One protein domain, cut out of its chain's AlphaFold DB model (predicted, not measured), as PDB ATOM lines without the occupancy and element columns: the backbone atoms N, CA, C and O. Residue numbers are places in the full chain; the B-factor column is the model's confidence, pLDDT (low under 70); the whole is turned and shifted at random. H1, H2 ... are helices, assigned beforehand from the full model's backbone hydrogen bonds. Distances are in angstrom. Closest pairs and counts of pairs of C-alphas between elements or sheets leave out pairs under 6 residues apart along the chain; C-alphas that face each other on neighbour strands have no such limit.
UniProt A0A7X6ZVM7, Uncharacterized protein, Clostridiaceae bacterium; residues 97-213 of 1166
ATOM      1  N   TRP A  97     139.872 182.906 258.388       82.50
ATOM      2  CA  TRP A  97     138.416 182.994 258.266       82.50
ATOM      3  C   TRP A  97     137.767 181.718 257.714       82.50
ATOM      4  O   TRP A  97     136.668 181.379 258.134       82.50
ATOM      5  N   GLU A  98     138.430 180.996 256.809       87.75
ATOM      6  CA  GLU A  98     137.932 179.723 256.277       87.75
ATOM      7  C   GLU A  98     138.118 178.617 257.312       87.75
ATOM      8  O   GLU A  98     137.177 177.892 257.622       87.75
ATOM      9  N   TYR A  99     139.314 178.536 257.898       88.38
ATOM     10  CA  TYR A  99     139.657 177.525 258.895       88.38
ATOM     11  C   TYR A  99     138.731 177.574 260.117       88.38
ATOM     12  O   TYR A  99     138.190 176.550 260.540       88.38
ATOM     13  N   ASP A 100     138.512 178.774 260.660       86.12
ATOM     14  CA  ASP A 100     137.634 178.984 261.811       86.12
ATOM     15  C   ASP A 100     136.160 178.719 261.449       86.12
ATOM     16  O   ASP A 100     135.408 178.210 262.283       86.12
ATOM     17  N   LEU A 101     135.749 178.984 260.200       89.19
ATOM     18  CA  LEU A 101     134.397 178.676 259.734       89.19
ATOM     19  C   LEU A 101     134.166 177.168 259.608       89.19
ATOM     20  O   LEU A 101     133.157 176.688 260.112       89.19
ATOM     21  N   LEU A 102     135.085 176.407 259.002       92.31
ATOM     22  CA  LEU A 102     134.949 174.945 258.932       92.31
ATOM     23  C   LEU A 102     134.830 174.348 260.340       92.31
ATOM     24  O   LEU A 102     133.923 173.562 260.601       92.31
ATOM     25  N   LYS A 103     135.660 174.820 261.282       91.19
ATOM     26  CA  LYS A 103     135.584 174.450 262.704       91.19
ATOM     27  C   LYS A 103     134.230 174.748 263.344       91.19
ATOM     28  O   LYS A 103     133.791 173.989 264.204       91.19
ATOM     29  N   ALA A 104     133.582 175.849 262.972       90.81
ATOM     30  CA  ALA A 104     132.287 176.236 263.530       90.81
ATOM     31  C   ALA A 104     131.167 175.246 263.170       90.81
ATOM     32  O   ALA A 104     130.230 175.076 263.957       90.81
ATOM     33  N   PHE A 105     131.262 174.599 262.005       93.31
ATOM     34  CA  PHE A 105     130.298 173.604 261.528       93.31
ATOM     35  C   PHE A 105     130.523 172.200 262.108       93.31
ATOM     36  O   PHE A 105     129.642 171.353 261.994       93.31
ATOM     37  N   GLU A 106     131.644 171.951 262.783       94.44
ATOM     38  CA  GLU A 106     131.947 170.650 263.383       94.44
ATOM     39  C   GLU A 106     131.210 170.414 264.705       94.44
ATOM     40  O   GLU A 106     130.948 171.335 265.487       94.44
ATOM     41  N   GLY A 107     130.956 169.141 264.999       91.94
ATOM     42  CA  GLY A 107     130.407 168.689 266.268       91.94
ATOM     43  C   GLY A 107     128.897 168.492 266.252       91.94
ATOM     44  O   GLY A 107     128.183 168.867 265.322       91.94
ATOM     45  N   CYS A 108     128.411 167.891 267.333       90.75
ATOM     46  CA  CYS A 108     126.998 167.674 267.613       90.75
ATOM     47  C   CYS A 108     126.608 168.361 268.927       90.75
ATOM     48  O   CYS A 108     127.411 169.048 269.560       90.75
ATOM     49  N   GLU A 109     125.361 168.183 269.370       87.38
ATOM     50  CA  GLU A 109     124.913 168.774 270.634       87.38
ATOM     51  C   GLU A 109     125.696 168.264 271.853       87.38
ATOM     52  O   GLU A 109     125.911 169.028 272.796       87.38
ATOM     53  N   GLU A 110     126.159 167.011 271.815       88.44
ATOM     54  CA  GLU A 110     126.897 166.380 272.915       88.44
ATOM     55  C   GLU A 110     128.391 166.748 272.919       88.44
ATOM     56  O   GLU A 110     128.946 167.072 273.973       88.44
ATOM     57  N   HIS A 111     129.035 166.742 271.746       91.19
ATOM     58  CA  HIS A 111     130.483 166.913 271.590       91.19
ATOM     59  C   HIS A 111     130.803 167.981 270.547       91.19
ATOM     60  O   HIS A 111     130.507 167.828 269.363       91.19
ATOM     61  N   TYR A 112     131.425 169.071 270.994       89.69
ATOM     62  CA  TYR A 112     131.850 170.182 270.148       89.69
ATOM     63  C   TYR A 112     132.938 170.999 270.850       89.69
ATOM     64  O   TYR A 112     133.043 171.005 272.083       89.69
ATOM     65  N   ASN A 113     133.738 171.725 270.072       86.50
ATOM     66  CA  ASN A 113     134.751 172.616 270.620       86.50
ATOM     67  C   ASN A 113     134.105 173.935 271.090       86.50
ATOM     68  O   ASN A 113     133.602 174.714 270.282       86.50
ATOM     69  N   ARG A 114     134.122 174.191 272.404       84.69
ATOM     70  CA  ARG A 114     133.486 175.373 273.022       84.69
ATOM     71  C   ARG A 114     134.231 176.683 272.767       84.69
ATOM     72  O   ARG A 114     133.612 177.745 272.876       84.69
ATOM     73  N   ASP A 115     135.514 176.598 272.428       84.19
ATOM     74  CA  ASP A 115     136.374 177.753 272.162       84.19
ATOM     75  C   ASP A 115     136.150 178.322 270.752       84.19
ATOM     76  O   ASP A 115     136.597 179.425 270.443       84.19
ATOM     77  N   VAL A 116     135.422 177.594 269.896       83.75
ATOM     78  CA  VAL A 116     135.048 178.030 268.548       83.75
ATOM     79  C   VAL A 116     133.693 178.740 268.590       83.75
ATOM     80  O   VAL A 116     132.705 178.217 269.115       83.75
ATOM     81  N   LYS A 117     133.636 179.958 268.041       79.56
ATOM     82  CA  LYS A 117     132.413 180.764 267.937       79.56
ATOM     83  C   LYS A 117     132.276 181.323 266.507       79.56
ATOM     84  O   LYS A 117     133.262 181.869 266.017       79.56
ATOM     85  N   PRO A 118     131.089 181.242 265.865       84.06
ATOM     86  CA  PRO A 118     129.867 180.589 266.344       84.06
ATOM     87  C   PRO A 118     130.021 179.062 266.413       84.06
ATOM     88  O   PRO A 118     130.977 178.504 265.893       84.06
ATOM     89  N   CYS A 119     129.086 178.388 267.080       85.19
ATOM     90  CA  CYS A 119     129.068 176.930 267.180       85.19
ATOM     91  C   CYS A 119     127.788 176.421 266.512       85.19
ATOM     92  O   CYS A 119     126.713 176.490 267.106       85.19
ATOM     93  N   ILE A 120     127.908 176.009 265.249       89.56
ATOM     94  CA  ILE A 120     126.790 175.668 264.357       89.56
ATOM     95  C   ILE A 120     126.421 174.185 264.496       89.56
ATOM     96  O   ILE A 120     125.236 173.856 264.464       89.56
ATOM     97  N   LYS A 121     127.415 173.320 264.762       90.50
ATOM     98  CA  LYS A 121     127.252 171.896 265.112       90.50
ATOM     99  C   LYS A 121     126.423 171.120 264.087       90.50
ATOM    100  O   LYS A 121     125.235 170.841 264.315       90.50
ATOM    101  N   ASN A 122     127.016 170.797 262.947       92.06
ATOM    102  CA  ASN A 122     126.281 170.195 261.844       92.06
ATOM    103  C   ASN A 122     126.498 168.683 261.664       92.06
ATOM    104  O   ASN A 122     125.982 168.097 260.715       92.06
ATOM    105  N   ASP A 123     127.175 168.014 262.602       91.88
ATOM    106  CA  ASP A 123     127.359 166.564 262.517       91.88
ATOM    107  C   ASP A 123     126.009 165.828 262.626       91.88
ATOM    108  O   ASP A 123     125.154 166.158 263.455       91.88
ATOM    109  N   PHE A 124     125.838 164.790 261.799       90.44
ATOM    110  CA  PHE A 124     124.637 163.940 261.704       90.44
ATOM    111  C   PHE A 124     123.379 164.622 261.152       90.44
ATOM    112  O   PHE A 124     122.282 164.065 261.272       90.44
ATOM    113  N   LYS A 125     123.517 165.803 260.544       90.94
ATOM    114  CA  LYS A 125     122.426 166.513 259.872       90.94
ATOM    115  C   LYS A 125     122.576 166.403 258.346       90.94
ATOM    116  O   LYS A 125     123.682 166.194 257.846       90.94
ATOM    117  N   PRO A 126     121.471 166.510 257.584       89.69
ATOM    118  CA  PRO A 126     121.553 166.620 256.133       89.69
ATOM    119  C   PRO A 126     122.431 167.805 255.722       89.69
ATOM    120  O   PRO A 126     122.424 168.839 256.392       89.69
ATOM    121  N   VAL A 127     123.141 167.648 254.604       92.44
ATOM    122  CA  VAL A 127     123.932 168.723 253.991       92.44
ATOM    123  C   VAL A 127     123.035 169.932 253.764       92.44
ATOM    124  O   VAL A 127     121.973 169.823 253.143       92.44
ATOM    125  N   GLN A 128     123.461 171.082 254.273       95.25
ATOM    126  CA  GLN A 128     122.716 172.319 254.144       95.25
ATOM    127  C   GLN A 128     122.859 172.885 252.726       95.25
ATOM    128  O   GLN A 128     123.873 172.726 252.041       95.25
ATOM    129  N   SER A 129     121.827 173.577 252.250       95.56
ATOM    130  CA  SER A 129     121.906 174.280 250.972       95.56
ATOM    131  C   SER A 129     122.841 175.492 251.067       95.56
ATOM    132  O   SER A 129     122.953 176.139 252.110       95.56
ATOM    133  N   ILE A 130     123.448 175.880 249.938       93.75
ATOM    134  CA  ILE A 130     124.292 177.088 249.836       93.75
ATOM    135  C   ILE A 130     123.570 178.331 250.390       93.75
ATOM    136  O   ILE A 130     124.197 179.192 251.002       93.75
ATOM    137  N   ILE A 131     122.250 178.432 250.195       94.50
ATOM    138  CA  ILE A 131     121.439 179.564 250.665       94.50
ATOM    139  C   ILE A 131     121.376 179.593 252.199       94.50
ATOM    140  O   ILE A 131     121.528 180.659 252.796       94.50
ATOM    141  N   GLU A 132     121.179 178.440 252.839       94.31
ATOM    142  CA  GLU A 132     121.126 178.322 254.301       94.31
ATOM    143  C   GLU A 132     122.486 178.615 254.930       94.31
ATOM    144  O   GLU A 132     122.570 179.415 255.860       94.31
ATOM    145  N   ILE A 133     123.557 178.043 254.379       93.88
ATOM    146  CA  ILE A 133     124.923 178.282 254.854       93.88
ATOM    147  C   ILE A 133     125.286 179.760 254.699       93.88
ATOM    148  O   ILE A 133     125.799 180.376 255.633       93.88
ATOM    149  N   LYS A 134     124.971 180.368 253.548       92.44
ATOM    150  CA  LYS A 134     125.204 181.798 253.326       92.44
ATOM    151  C   LYS A 134     124.447 182.654 254.344       92.44
ATOM    152  O   LYS A 134     125.012 183.615 254.855       92.44
ATOM    153  N   LYS A 135     123.200 182.303 254.672       92.19
ATOM    154  CA  LYS A 135     122.430 182.995 255.713       92.19
ATOM    155  C   LYS A 135     123.118 182.891 257.080       92.19
ATOM    156  O   LYS A 135     123.235 183.901 257.767       92.19
ATOM    157  N   ILE A 136     123.635 181.716 257.441       90.75
ATOM    158  CA  ILE A 136     124.392 181.521 258.687       90.75
ATOM    159  C   ILE A 136     125.666 182.377 258.697       90.75
ATOM    160  O   ILE A 136     125.961 183.029 259.699       90.75
ATOM    161  N   ILE A 137     126.400 182.419 257.585       89.00
ATOM    162  CA  ILE A 137     127.574 183.286 257.403       89.00
ATOM    163  C   ILE A 137     127.186 184.763 257.592       89.00
ATOM    164  O   ILE A 137     127.862 185.489 258.322       89.00
ATOM    165  N   ASP A 138     126.079 185.199 256.985       86.62
ATOM    166  CA  ASP A 138     125.573 186.573 257.071       86.62
ATOM    167  C   ASP A 138     125.152 186.964 258.501       86.62
ATOM    168  O   ASP A 138     125.394 188.093 258.931       86.62
ATOM    169  N   GLU A 139     124.566 186.036 259.261       87.44
ATOM    170  CA  GLU A 139     124.157 186.241 260.658       87.44
ATOM    171  C   GLU A 139     125.346 186.261 261.635       87.44
ATOM    172  O   GLU A 139     125.253 186.853 262.710       87.44
ATOM    173  N   ASN A 140     126.483 185.665 261.259       84.88
ATOM    174  CA  ASN A 140     127.661 185.502 262.119       84.88
ATOM    175  C   ASN A 140     128.902 186.274 261.634       84.88
ATOM    176  O   ASN A 140     130.024 185.973 262.045       84.88
ATOM    177  N   LYS A 141     128.724 187.311 260.801       76.75
ATOM    178  CA  LYS A 141     129.818 188.101 260.193       76.75
ATOM    179  C   LYS A 141     130.888 188.594 261.169       76.75
ATOM    180  O   LYS A 141     132.061 188.657 260.805       76.75
ATOM    181  N   SER A 142     130.510 188.938 262.400       70.81
ATOM    182  CA  SER A 142     131.438 189.425 263.431       70.81
ATOM    183  C   SER A 142     132.501 188.394 263.836       70.81
ATOM    184  O   SER A 142     133.592 188.788 264.245       70.81
ATOM    185  N   TYR A 143     132.212 187.097 263.688       64.62
ATOM    186  CA  TYR A 143     133.113 185.996 264.042       64.62
ATOM    187  C   TYR A 143     134.033 185.554 262.903       64.62
ATOM    188  O   TYR A 143     135.090 184.990 263.157       64.62
ATOM    189  N   ILE A 144     133.701 185.875 261.651       62.91
ATOM    190  CA  ILE A 144     134.477 185.471 260.463       62.91
ATOM    191  C   ILE A 144     135.759 186.328 260.312       62.91
ATOM    192  O   ILE A 144     136.451 186.270 259.303       62.91
ATOM    193  N   HIS A 145     136.119 187.141 261.317       55.38
ATOM    194  CA  HIS A 145     137.328 187.979 261.339       55.38
ATOM    195  C   HIS A 145     137.557 188.805 260.051       55.38
ATOM    196  O   HIS A 145     138.694 189.111 259.689       55.38
ATOM    197  N   MET A 146     136.488 189.219 259.362       54.38
ATOM    198  CA  MET A 146     136.584 190.027 258.145       54.38
ATOM    199  C   MET A 146     136.922 191.486 258.481       54.38
ATOM    200  O   MET A 146     136.062 192.364 258.454       54.38
ATOM    201  N   LYS A 147     138.199 191.798 258.720       48.34
ATOM    202  CA  LYS A 147     138.713 193.126 258.350       48.34
ATOM    203  C   LYS A 147     138.998 193.104 256.854       48.34
ATOM    204  O   LYS A 147     140.144 193.022 256.429       48.34
ATOM    205  N   TYR A 148     137.945 193.184 256.046       52.50
ATOM    206  CA  TYR A 148     138.058 193.463 254.613       52.50
ATOM    207  C   TYR A 148     138.421 194.957 254.426       52.50
ATOM    208  O   TYR A 148     137.692 195.729 253.813       52.50
ATOM    209  N   SER A 149     139.500 195.414 255.076       44.03
ATOM    210  CA  SER A 149     140.001 196.788 254.994       44.03
ATOM    211  C   SER A 149     140.982 196.902 253.834       44.03
ATOM    212  O   SER A 149     141.819 196.027 253.635       44.03
ATOM    213  N   ASN A 150     140.864 197.987 253.074       42.72
ATOM    214  CA  ASN A 150     141.416 198.145 251.730       42.72
ATOM    215  C   ASN A 150     142.944 198.003 251.556       42.72
ATOM    216  O   ASN A 150     143.356 197.887 250.403       42.72
ATOM    217  N   ASP A 151     143.754 197.949 252.617       43.44
ATOM    218  CA  ASP A 151     145.209 198.155 252.512       43.44
ATOM    219  C   ASP A 151     146.114 196.908 252.623       43.44
ATOM    220  O   ASP A 151     147.297 197.017 252.324       43.44
ATOM    221  N   GLU A 152     145.605 195.703 252.916       50.84
ATOM    222  CA  GLU A 152     146.416 194.463 252.875       50.84
ATOM    223  C   GLU A 152     145.590 193.276 252.350       50.84
ATOM    224  O   GLU A 152     145.026 192.482 253.101       50.84
ATOM    225  N   ARG A 153     145.451 193.158 251.023       61.88
ATOM    226  CA  ARG A 153     144.664 192.070 250.416       61.88
ATOM    227  C   ARG A 153     145.495 190.797 250.280       61.88
ATOM    228  O   ARG A 153     146.350 190.713 249.391       61.88
ATOM    229  N   PHE A 154     145.166 189.807 251.114       76.31
ATOM    230  CA  PHE A 154     145.529 188.401 250.926       76.31
ATOM    231  C   PHE A 154     145.346 187.999 249.457       76.31
ATOM    232  O   PHE A 154     144.298 188.256 248.861       76.31
ATOM    233  N   ILE A 155     146.383 187.424 248.848       79.06
ATOM    234  CA  ILE A 155     146.442 187.257 247.392       79.06
ATOM    235  C   ILE A 155     145.409 186.268 246.834       79.06
ATOM    236  O   ILE A 155     144.976 186.437 245.696       79.06
ATOM    237  N   PHE A 156     144.967 185.301 247.641       85.44
ATOM    238  CA  PHE A 156     143.959 184.310 247.258       85.44
ATOM    239  C   PHE A 156     142.552 184.653 247.779       85.44
ATOM    240  O   PHE A 156     141.762 183.758 248.060       85.44
ATOM    241  N   ALA A 157     142.238 185.942 247.959       82.88
ATOM    242  CA  ALA A 157     140.903 186.390 248.356       82.88
ATOM    243  C   ALA A 157     140.045 186.810 247.137       82.88
ATOM    244  O   ALA A 157     140.550 187.524 246.264       82.88
ATOM    245  N   PRO A 158     138.740 186.468 247.113       82.56
ATOM    246  CA  PRO A 158     137.754 187.006 246.167       82.56
ATOM    247  C   PRO A 158     137.684 188.536 246.185       82.56
ATOM    248  O   PRO A 158     138.104 189.165 247.157       82.56
ATOM    249  N   GLU A 159     137.136 189.153 245.131       75.69
ATOM    250  CA  GLU A 159     137.244 190.605 244.912       75.69
ATOM    251  C   GLU A 159     136.361 191.469 245.815       75.69
ATOM    252  O   GLU A 159     136.665 192.650 246.028       75.69
ATOM    253  N   ASN A 160     135.251 190.906 246.282       81.62
ATOM    254  CA  ASN A 160     134.294 191.577 247.143       81.62
ATOM    255  C   ASN A 160     133.707 190.606 248.174       81.62
ATOM    256  O   ASN A 160     133.793 189.385 248.044       81.62
ATOM    257  N   GLU A 161     133.095 191.176 249.211       80.44
ATOM    258  CA  GLU A 161     132.515 190.424 250.325       80.44
ATOM    259  C   GLU A 161     131.417 189.443 249.877       80.44
ATOM    260  O   GLU A 161     131.348 188.336 250.406       80.44
ATOM    261  N   ALA A 162     130.587 189.804 248.891       83.31
ATOM    262  CA  ALA A 162     129.485 188.952 248.440       83.31
ATOM    263  C   ALA A 162     129.985 187.689 247.716       83.31
ATOM    264  O   ALA A 162     129.459 186.598 247.942       83.31
ATOM    265  N   GLU A 163     131.017 187.824 246.882       85.81
ATOM    266  CA  GLU A 163     131.696 186.691 246.244       85.81
ATOM    267  C   GLU A 163     132.378 185.794 247.274       85.81
ATOM    268  O   GLU A 163     132.242 184.576 247.198       85.81
ATOM    269  N   LEU A 164     133.042 186.384 248.273       84.81
ATOM    270  CA  LEU A 164     133.667 185.632 249.359       84.81
ATOM    271  C   LEU A 164     132.650 184.843 250.188       84.81
ATOM    272  O   LEU A 164     132.887 183.681 250.496       84.81
ATOM    273  N   GLN A 165     131.497 185.430 250.505       87.25
ATOM    274  CA  GLN A 165     130.426 184.730 251.221       87.25
ATOM    275  C   GLN A 165     129.870 183.551 250.425       87.25
ATOM    276  O   GLN A 165     129.592 182.498 250.996       87.25
ATOM    277  N   LEU A 166     129.706 183.718 249.110       89.88
ATOM    278  CA  LEU A 166     129.241 182.643 248.241       89.88
ATOM    279  C   LEU A 166     130.285 181.526 248.101       89.88
ATOM    280  O   LEU A 166     129.915 180.354 248.137       89.88
ATOM    281  N   ASP A 167     131.563 181.876 247.946       88.81
ATOM    282  CA  ASP A 167     132.678 180.922 247.906       88.81
ATOM    283  C   ASP A 167     132.748 180.119 249.209       88.81
ATOM    284  O   ASP A 167     132.694 178.892 249.189       88.81
ATOM    285  N   LEU A 168     132.728 180.807 250.352       89.94
ATOM    286  CA  LEU A 168     132.694 180.181 251.670       89.94
ATOM    287  C   LEU A 168     131.510 179.237 251.856       89.94
ATOM    288  O   LEU A 168     131.690 178.127 252.351       89.94
ATOM    289  N   ALA A 169     130.316 179.646 251.425       93.44
ATOM    290  CA  ALA A 169     129.134 178.802 251.525       93.44
ATOM    291  C   ALA A 169     129.278 177.503 250.714       93.44
ATOM    292  O   ALA A 169     128.899 176.438 251.195       93.44
ATOM    293  N   LYS A 170     129.875 177.567 249.517       94.00
ATOM    294  CA  LYS A 170     130.170 176.378 248.701       94.00
ATOM    295  C   LYS A 170     131.222 175.477 249.346       94.00
ATOM    296  O   LYS A 170     131.068 174.259 249.323       94.00
ATOM    297  N   ARG A 171     132.275 176.056 249.934       92.38
ATOM    298  CA  ARG A 171     133.333 175.290 250.616       92.38
ATOM    299  C   ARG A 171     132.804 174.558 251.839       92.38
ATOM    300  O   ARG A 171     133.098 173.381 252.002       92.38
ATOM    301  N   VAL A 172     131.988 175.227 252.653       94.25
ATOM    302  CA  VAL A 172     131.316 174.599 253.797       94.25
ATOM    303  C   VAL A 172     130.382 173.490 253.326       94.25
ATOM    304  O   VAL A 172     130.444 172.404 253.881       94.25
ATOM    305  N   GLN A 173     129.581 173.710 252.279       95.75
ATOM    306  CA  GLN A 173     128.706 172.661 251.744       95.75
ATOM    307  C   GLN A 173     129.504 171.419 251.324       95.75
ATOM    308  O   GLN A 173     129.176 170.305 251.719       95.75
ATOM    309  N   SER A 174     130.590 171.611 250.569       94.56
ATOM    310  CA  SER A 174     131.472 170.513 250.166       94.56
ATOM    311  C   SER A 174     132.130 169.828 251.368       94.56
ATOM    312  O   SER A 174     132.312 168.610 251.354       94.56
ATOM    313  N   TYR A 175     132.462 170.586 252.417       95.75
ATOM    314  CA  TYR A 175     132.995 170.032 253.657       95.75
ATOM    315  C   TYR A 175     131.953 169.200 254.412       95.75
ATOM    316  O   TYR A 175     132.277 168.110 254.871       95.75
ATOM    317  N   GLU A 176     130.701 169.654 254.496       94.81
ATOM    318  CA  GLU A 176     129.597 168.885 255.080       94.81
ATOM    319  C   GLU A 176     129.341 167.583 254.314       94.81
ATOM    320  O   GLU A 176     129.181 166.530 254.930       94.81
ATOM    321  N   GLU A 177     129.343 167.633 252.978       93.94
ATOM    322  CA  GLU A 177     129.216 166.450 252.117       93.94
ATOM    323  C   GLU A 177     130.323 165.431 252.394       93.94
ATOM    324  O   GLU A 177     130.036 164.257 252.630       93.94
ATOM    325  N   PHE A 178     131.578 165.887 252.418       93.94
ATOM    326  CA  PHE A 178     132.735 165.047 252.723       93.94
ATOM    327  C   PHE A 178     132.637 164.446 254.129       93.94
ATOM    328  O   PHE A 178     132.744 163.234 254.318       93.94
ATOM    329  N   ARG A 179     132.369 165.293 255.124       93.81
ATOM    330  CA  ARG A 179     132.316 164.931 256.539       93.81
ATOM    331  C   ARG A 179     131.186 163.956 256.859       93.81
ATOM    332  O   ARG A 179     131.371 163.069 257.691       93.81
ATOM    333  N   ASN A 180     130.047 164.054 256.172       89.44
ATOM    334  CA  ASN A 180     128.936 163.117 256.342       89.44
ATOM    335  C   ASN A 180     129.311 161.669 255.984       89.44
ATOM    336  O   ASN A 180     128.741 160.745 256.573       89.44
ATOM    337  N   GLY A 181     130.317 161.458 255.124       89.38
ATOM    338  CA  GLY A 181     130.902 160.140 254.851       89.38
ATOM    339  C   GLY A 181     131.547 159.462 256.069       89.38
ATOM    340  O   GLY A 181     131.688 158.243 256.086       89.38
ATOM    341  N   PHE A 182     131.866 160.219 257.124       91.25
ATOM    342  CA  PHE A 182     132.505 159.733 258.355       91.25
ATOM    343  C   PHE A 182     131.528 159.616 259.537       91.25
ATOM    344  O   PHE A 182     131.943 159.442 260.686       91.25
ATOM    345  N   SER A 183     130.216 159.680 259.279       88.31
ATOM    346  CA  SER A 183     129.182 159.670 260.324       88.31
ATOM    347  C   SER A 183     129.285 158.467 261.268       88.31
ATOM    348  O   SER A 183     129.171 158.637 262.480       88.31
ATOM    349  N   ASP A 184     129.525 157.258 260.759       84.62
ATOM    350  CA  ASP A 184     129.620 156.059 261.603       84.62
ATOM    351  C   ASP A 184     130.881 156.061 262.477       84.62
ATOM    352  O   ASP A 184     130.820 155.691 263.651       84.62
ATOM    353  N   GLN A 185     132.005 156.557 261.948       87.44
ATOM    354  CA  GLN A 185     133.236 156.721 262.724       87.44
ATOM    355  C   GLN A 185     133.021 157.699 263.886       87.44
ATOM    356  O   GLN A 185     133.333 157.373 265.032       87.44
ATOM    357  N   LEU A 186     132.392 158.849 263.618       88.69
ATOM    358  CA  LEU A 186     132.051 159.831 264.647       88.69
ATOM    359  C   LEU A 186     131.036 159.282 265.667       88.69
ATOM    360  O   LEU A 186     131.179 159.534 266.863       88.69
ATOM    361  N   ARG A 187     130.038 158.485 265.244       88.06
ATOM    362  CA  ARG A 187     129.086 157.822 266.163       88.06
ATOM    363  C   ARG A 187     129.791 156.864 267.118       88.06
ATOM    364  O   ARG A 187     129.520 156.911 268.315       88.06
ATOM    365  N   ASN A 188     130.708 156.043 266.608       87.50
ATOM    366  CA  ASN A 188     131.451 155.064 267.407       87.50
ATOM    367  C   ASN A 188     132.360 155.712 268.459       87.50
ATOM    368  O   ASN A 188     132.714 155.069 269.444       87.50
ATOM    369  N   LYS A 189     132.724 156.985 268.272       88.19
ATOM    370  CA  LYS A 189     133.568 157.757 269.191       88.19
ATOM    371  C   LYS A 189     132.793 158.667 270.147       88.19
ATOM    372  O   LYS A 189     133.411 159.325 270.973       88.19
ATOM    373  N   LYS A 190     131.452 158.668 270.122       86.12
ATOM    374  CA  LYS A 190     130.621 159.483 271.035       86.12
ATOM    375  C   LYS A 190     130.766 159.140 272.522       86.12
ATOM    376  O   LYS A 190     130.335 159.916 273.362       86.12
ATOM    377  N   SER A 191     131.315 157.982 272.884       85.25
ATOM    378  CA  SER A 191     131.493 157.626 274.298       85.25
ATOM    379  C   SER A 191     132.536 158.492 275.008       85.25
ATOM    380  O   SER A 191     132.481 158.602 276.231       85.25
ATOM    381  N   ASP A 192     133.472 159.091 274.265       88.56
ATOM    382  CA  ASP A 192     134.546 159.913 274.814       88.56
ATOM    383  C   ASP A 192     134.730 161.212 274.010       88.56
ATOM    384  O   ASP A 192     134.889 161.220 272.791       88.56
ATOM    385  N   CYS A 193     134.698 162.346 274.714       87.31
ATOM    386  CA  CYS A 193     134.745 163.665 274.087       87.31
ATOM    387  C   CYS A 193     136.106 163.958 273.439       87.31
ATOM    388  O   CYS A 193     136.165 164.646 272.420       87.31
ATOM    389  N   TYR A 194     137.195 163.459 274.026       87.50
ATOM    390  CA  TYR A 194     138.538 163.692 273.507       87.50
ATOM    391  C   TYR A 194     138.744 162.928 272.197       87.50
ATOM    392  O   TYR A 194     139.132 163.535 271.199       87.50
ATOM    393  N   ASP A 195     138.381 161.646 272.171       86.88
ATOM    394  CA  ASP A 195     138.405 160.809 270.970       86.88
ATOM    395  C   ASP A 195     137.556 161.409 269.840       86.88
ATOM    396  O   ASP A 195     138.011 161.477 268.695       86.88
ATOM    397  N   TYR A 196     136.346 161.887 270.158       91.88
ATOM    398  CA  TYR A 196     135.467 162.538 269.183       91.88
ATOM    399  C   TYR A 196     136.120 163.781 268.569       91.88
ATOM    400  O   TYR A 196     136.154 163.934 267.348       91.88
ATOM    401  N   LEU A 197     136.645 164.685 269.404       89.94
ATOM    402  CA  LEU A 197     137.251 165.933 268.935       89.94
ATOM    403  C   LEU A 197     138.558 165.689 268.173       89.94
ATOM    404  O   LEU A 197     138.825 166.396 267.199       89.94
ATOM    405  N   ASN A 198     139.343 164.684 268.569       87.56
ATOM    406  CA  ASN A 198     140.548 164.302 267.842       87.56
ATOM    407  C   ASN A 198     140.199 163.757 266.450       87.56
ATOM    408  O   ASN A 198     140.740 164.223 265.450       87.56
ATOM    409  N   ASN A 199     139.223 162.847 266.360       88.56
ATOM    410  CA  ASN A 199     138.759 162.319 265.075       88.56
ATOM    411  C   ASN A 199     138.122 163.415 264.198       88.56
ATOM    412  O   ASN A 199     138.400 163.491 263.004       88.56
ATOM    413  N   SER A 200     137.365 164.341 264.798       91.19
ATOM    414  CA  SER A 200     136.834 165.525 264.110       91.19
ATOM    415  C   SER A 200     137.934 166.361 263.453       91.19
ATOM    416  O   SER A 200     137.747 166.836 262.332       91.19
ATOM    417  N   ASN A 201     139.063 166.543 264.144       89.69
ATOM    418  CA  ASN A 201     140.215 167.274 263.629       89.69
ATOM    419  C   ASN A 201     140.884 166.540 262.459       89.69
ATOM    420  O   ASN A 201     141.197 167.181 261.458       89.69
ATOM    421  N   LEU A 202     141.048 165.215 262.563       88.56
ATOM    422  CA  LEU A 202     141.590 164.378 261.487       88.56
ATOM    423  C   LEU A 202     140.742 164.483 260.212       88.56
ATOM    424  O   LEU A 202     141.286 164.757 259.149       88.56
ATOM    425  N   ILE A 203     139.410 164.420 260.327       91.56
ATOM    426  CA  ILE A 203     138.502 164.574 259.175       91.56
ATOM    427  C   ILE A 203     138.681 165.939 258.490       91.56
ATOM    428  O   ILE A 203     138.658 166.024 257.261       91.56
ATOM    429  N   ARG A 204     138.881 167.025 259.254       92.75
ATOM    430  CA  ARG A 204     139.168 168.347 258.665       92.75
ATOM    431  C   ARG A 204     140.495 168.345 257.911       92.75
ATOM    432  O   ARG A 204     140.571 168.882 256.808       92.75
ATOM    433  N   CYS A 205     141.534 167.773 258.513       89.69
ATOM    434  CA  CYS A 205     142.844 167.645 257.888       89.69
ATOM    435  C   CYS A 205     142.776 166.844 256.577       89.69
ATOM    436  O   CYS A 205     143.312 167.298 255.565       89.69
ATOM    437  N   ASP A 206     142.064 165.717 256.573       89.81
ATOM    438  CA  ASP A 206     141.870 164.876 255.390       89.81
ATOM    439  C   ASP A 206     141.091 165.611 254.302       89.81
ATOM    440  O   ASP A 206     141.499 165.593 253.144       89.81
ATOM    441  N   PHE A 207     140.045 166.364 254.660       93.19
ATOM    442  CA  PHE A 207     139.334 167.206 253.697       93.19
ATOM    443  C   PHE A 207     140.270 168.207 253.012       93.19
ATOM    444  O   PHE A 207     140.254 168.346 251.787       93.19
ATOM    445  N   ILE A 208     141.103 168.907 253.788       93.12
ATOM    446  CA  ILE A 208     142.071 169.867 253.247       93.12
ATOM    447  C   ILE A 208     143.044 169.143 252.312       93.12
ATOM    448  O   ILE A 208     143.241 169.580 251.176       93.12
ATOM    449  N   ARG A 209     143.602 168.008 252.744       88.25
ATOM    450  CA  ARG A 209     144.567 167.222 251.970       88.25
ATOM    451  C   ARG A 209     143.971 166.615 250.703       88.25
ATOM    452  O   ARG A 209     144.612 166.649 249.665       88.25
ATOM    453  N   GLU A 210     142.763 166.081 250.720       90.19
ATOM    454  CA  GLU A 210     142.183 165.457 249.526       90.19
ATOM    455  C   GLU A 210     141.720 166.483 248.485       90.19
ATOM    456  O   GLU A 210     141.606 166.177 247.293       90.19
ATOM    457  N   THR A 211     141.450 167.717 248.920       92.31
ATOM    458  CA  THR A 211     140.878 168.750 248.053       92.31
ATOM    459  C   THR A 211     141.863 169.839 247.631       92.31
ATOM    460  O   THR A 211     141.560 170.536 246.661       92.31
ATOM    461  N   HIS A 212     143.025 170.002 248.285       94.06
ATOM    462  CA  HIS A 212     143.935 171.134 248.031       94.06
ATOM    463  C   HIS A 212     144.342 171.265 246.554       94.06
ATOM    464  O   HIS A 212     144.198 172.344 245.976       94.06
ATOM    465  N   SER A 213     144.745 170.168 245.907       93.44
ATOM    466  CA  SER A 213     145.150 170.172 244.496       93.44
ATOM    467  C   SER A 213     144.021 170.634 243.570       93.44
ATOM    468  O   SER A 213     144.257 171.343 242.600       93.44
TER     469      SER A 213
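AT A GLANCE: This is residues 97 to 213 of the 1166 residues of an uncharacterized protein of Clostridiaceae bacterium (UniProt A0A7X6ZVM7). The long helix H3 makes the middle: H1 and H2 pack on it, H5 crosses its last part, and short H4 joins H3 to H5. Residues 149 to 156 stick out near H3's first end. The printed part has 117 residues with five named helices, H1 to H5, and no named strand: all helix, compact, radius of gyration of the C-alphas 14.7 A, spanning 47 by 30 by 25 A.

HOW THE PARTS SIT: H1, residues 97 to 105, touches the hub H3, residues 161 to 180, at 43 degrees, a steep tilt; closest C-alphas Leu 102 and Val 172, 6.3 A. H2, residues 130 to 139, touches H3 at 61 degrees, steep; Lys 134 and Ala 169 C-alphas are closest, 5.3 A. H5, residues 193 to 213, touches H3 at 62 degrees, steep; Arg 179 and Ile 203 C-alphas are closest, 6.7 A. H4, residues 183 to 188, only just touches H5, a hairpin, with 3 pairs of C-alphas within 8 A; the closest are Leu 186 and Tyr 196, 6.3 A. Helix packing is mostly crossed. Every O i to N i+4 pair is within hydrogen-bond range in H1 to H4, 16 of 17 in H5.

IN THESE COORDINATES: H1 begins at C-alpha 97 (138.416, 182.994, 258.266). H3 is 28.2 A long. H5, 32.0 A, ends at C-alpha 213 (145.150, 170.172, 244.496).

THE WHOLE: The printed part has no cut. H1 to H2 and H2 to H3 are long links. Residues 143 to 153 have pLDDT under 70.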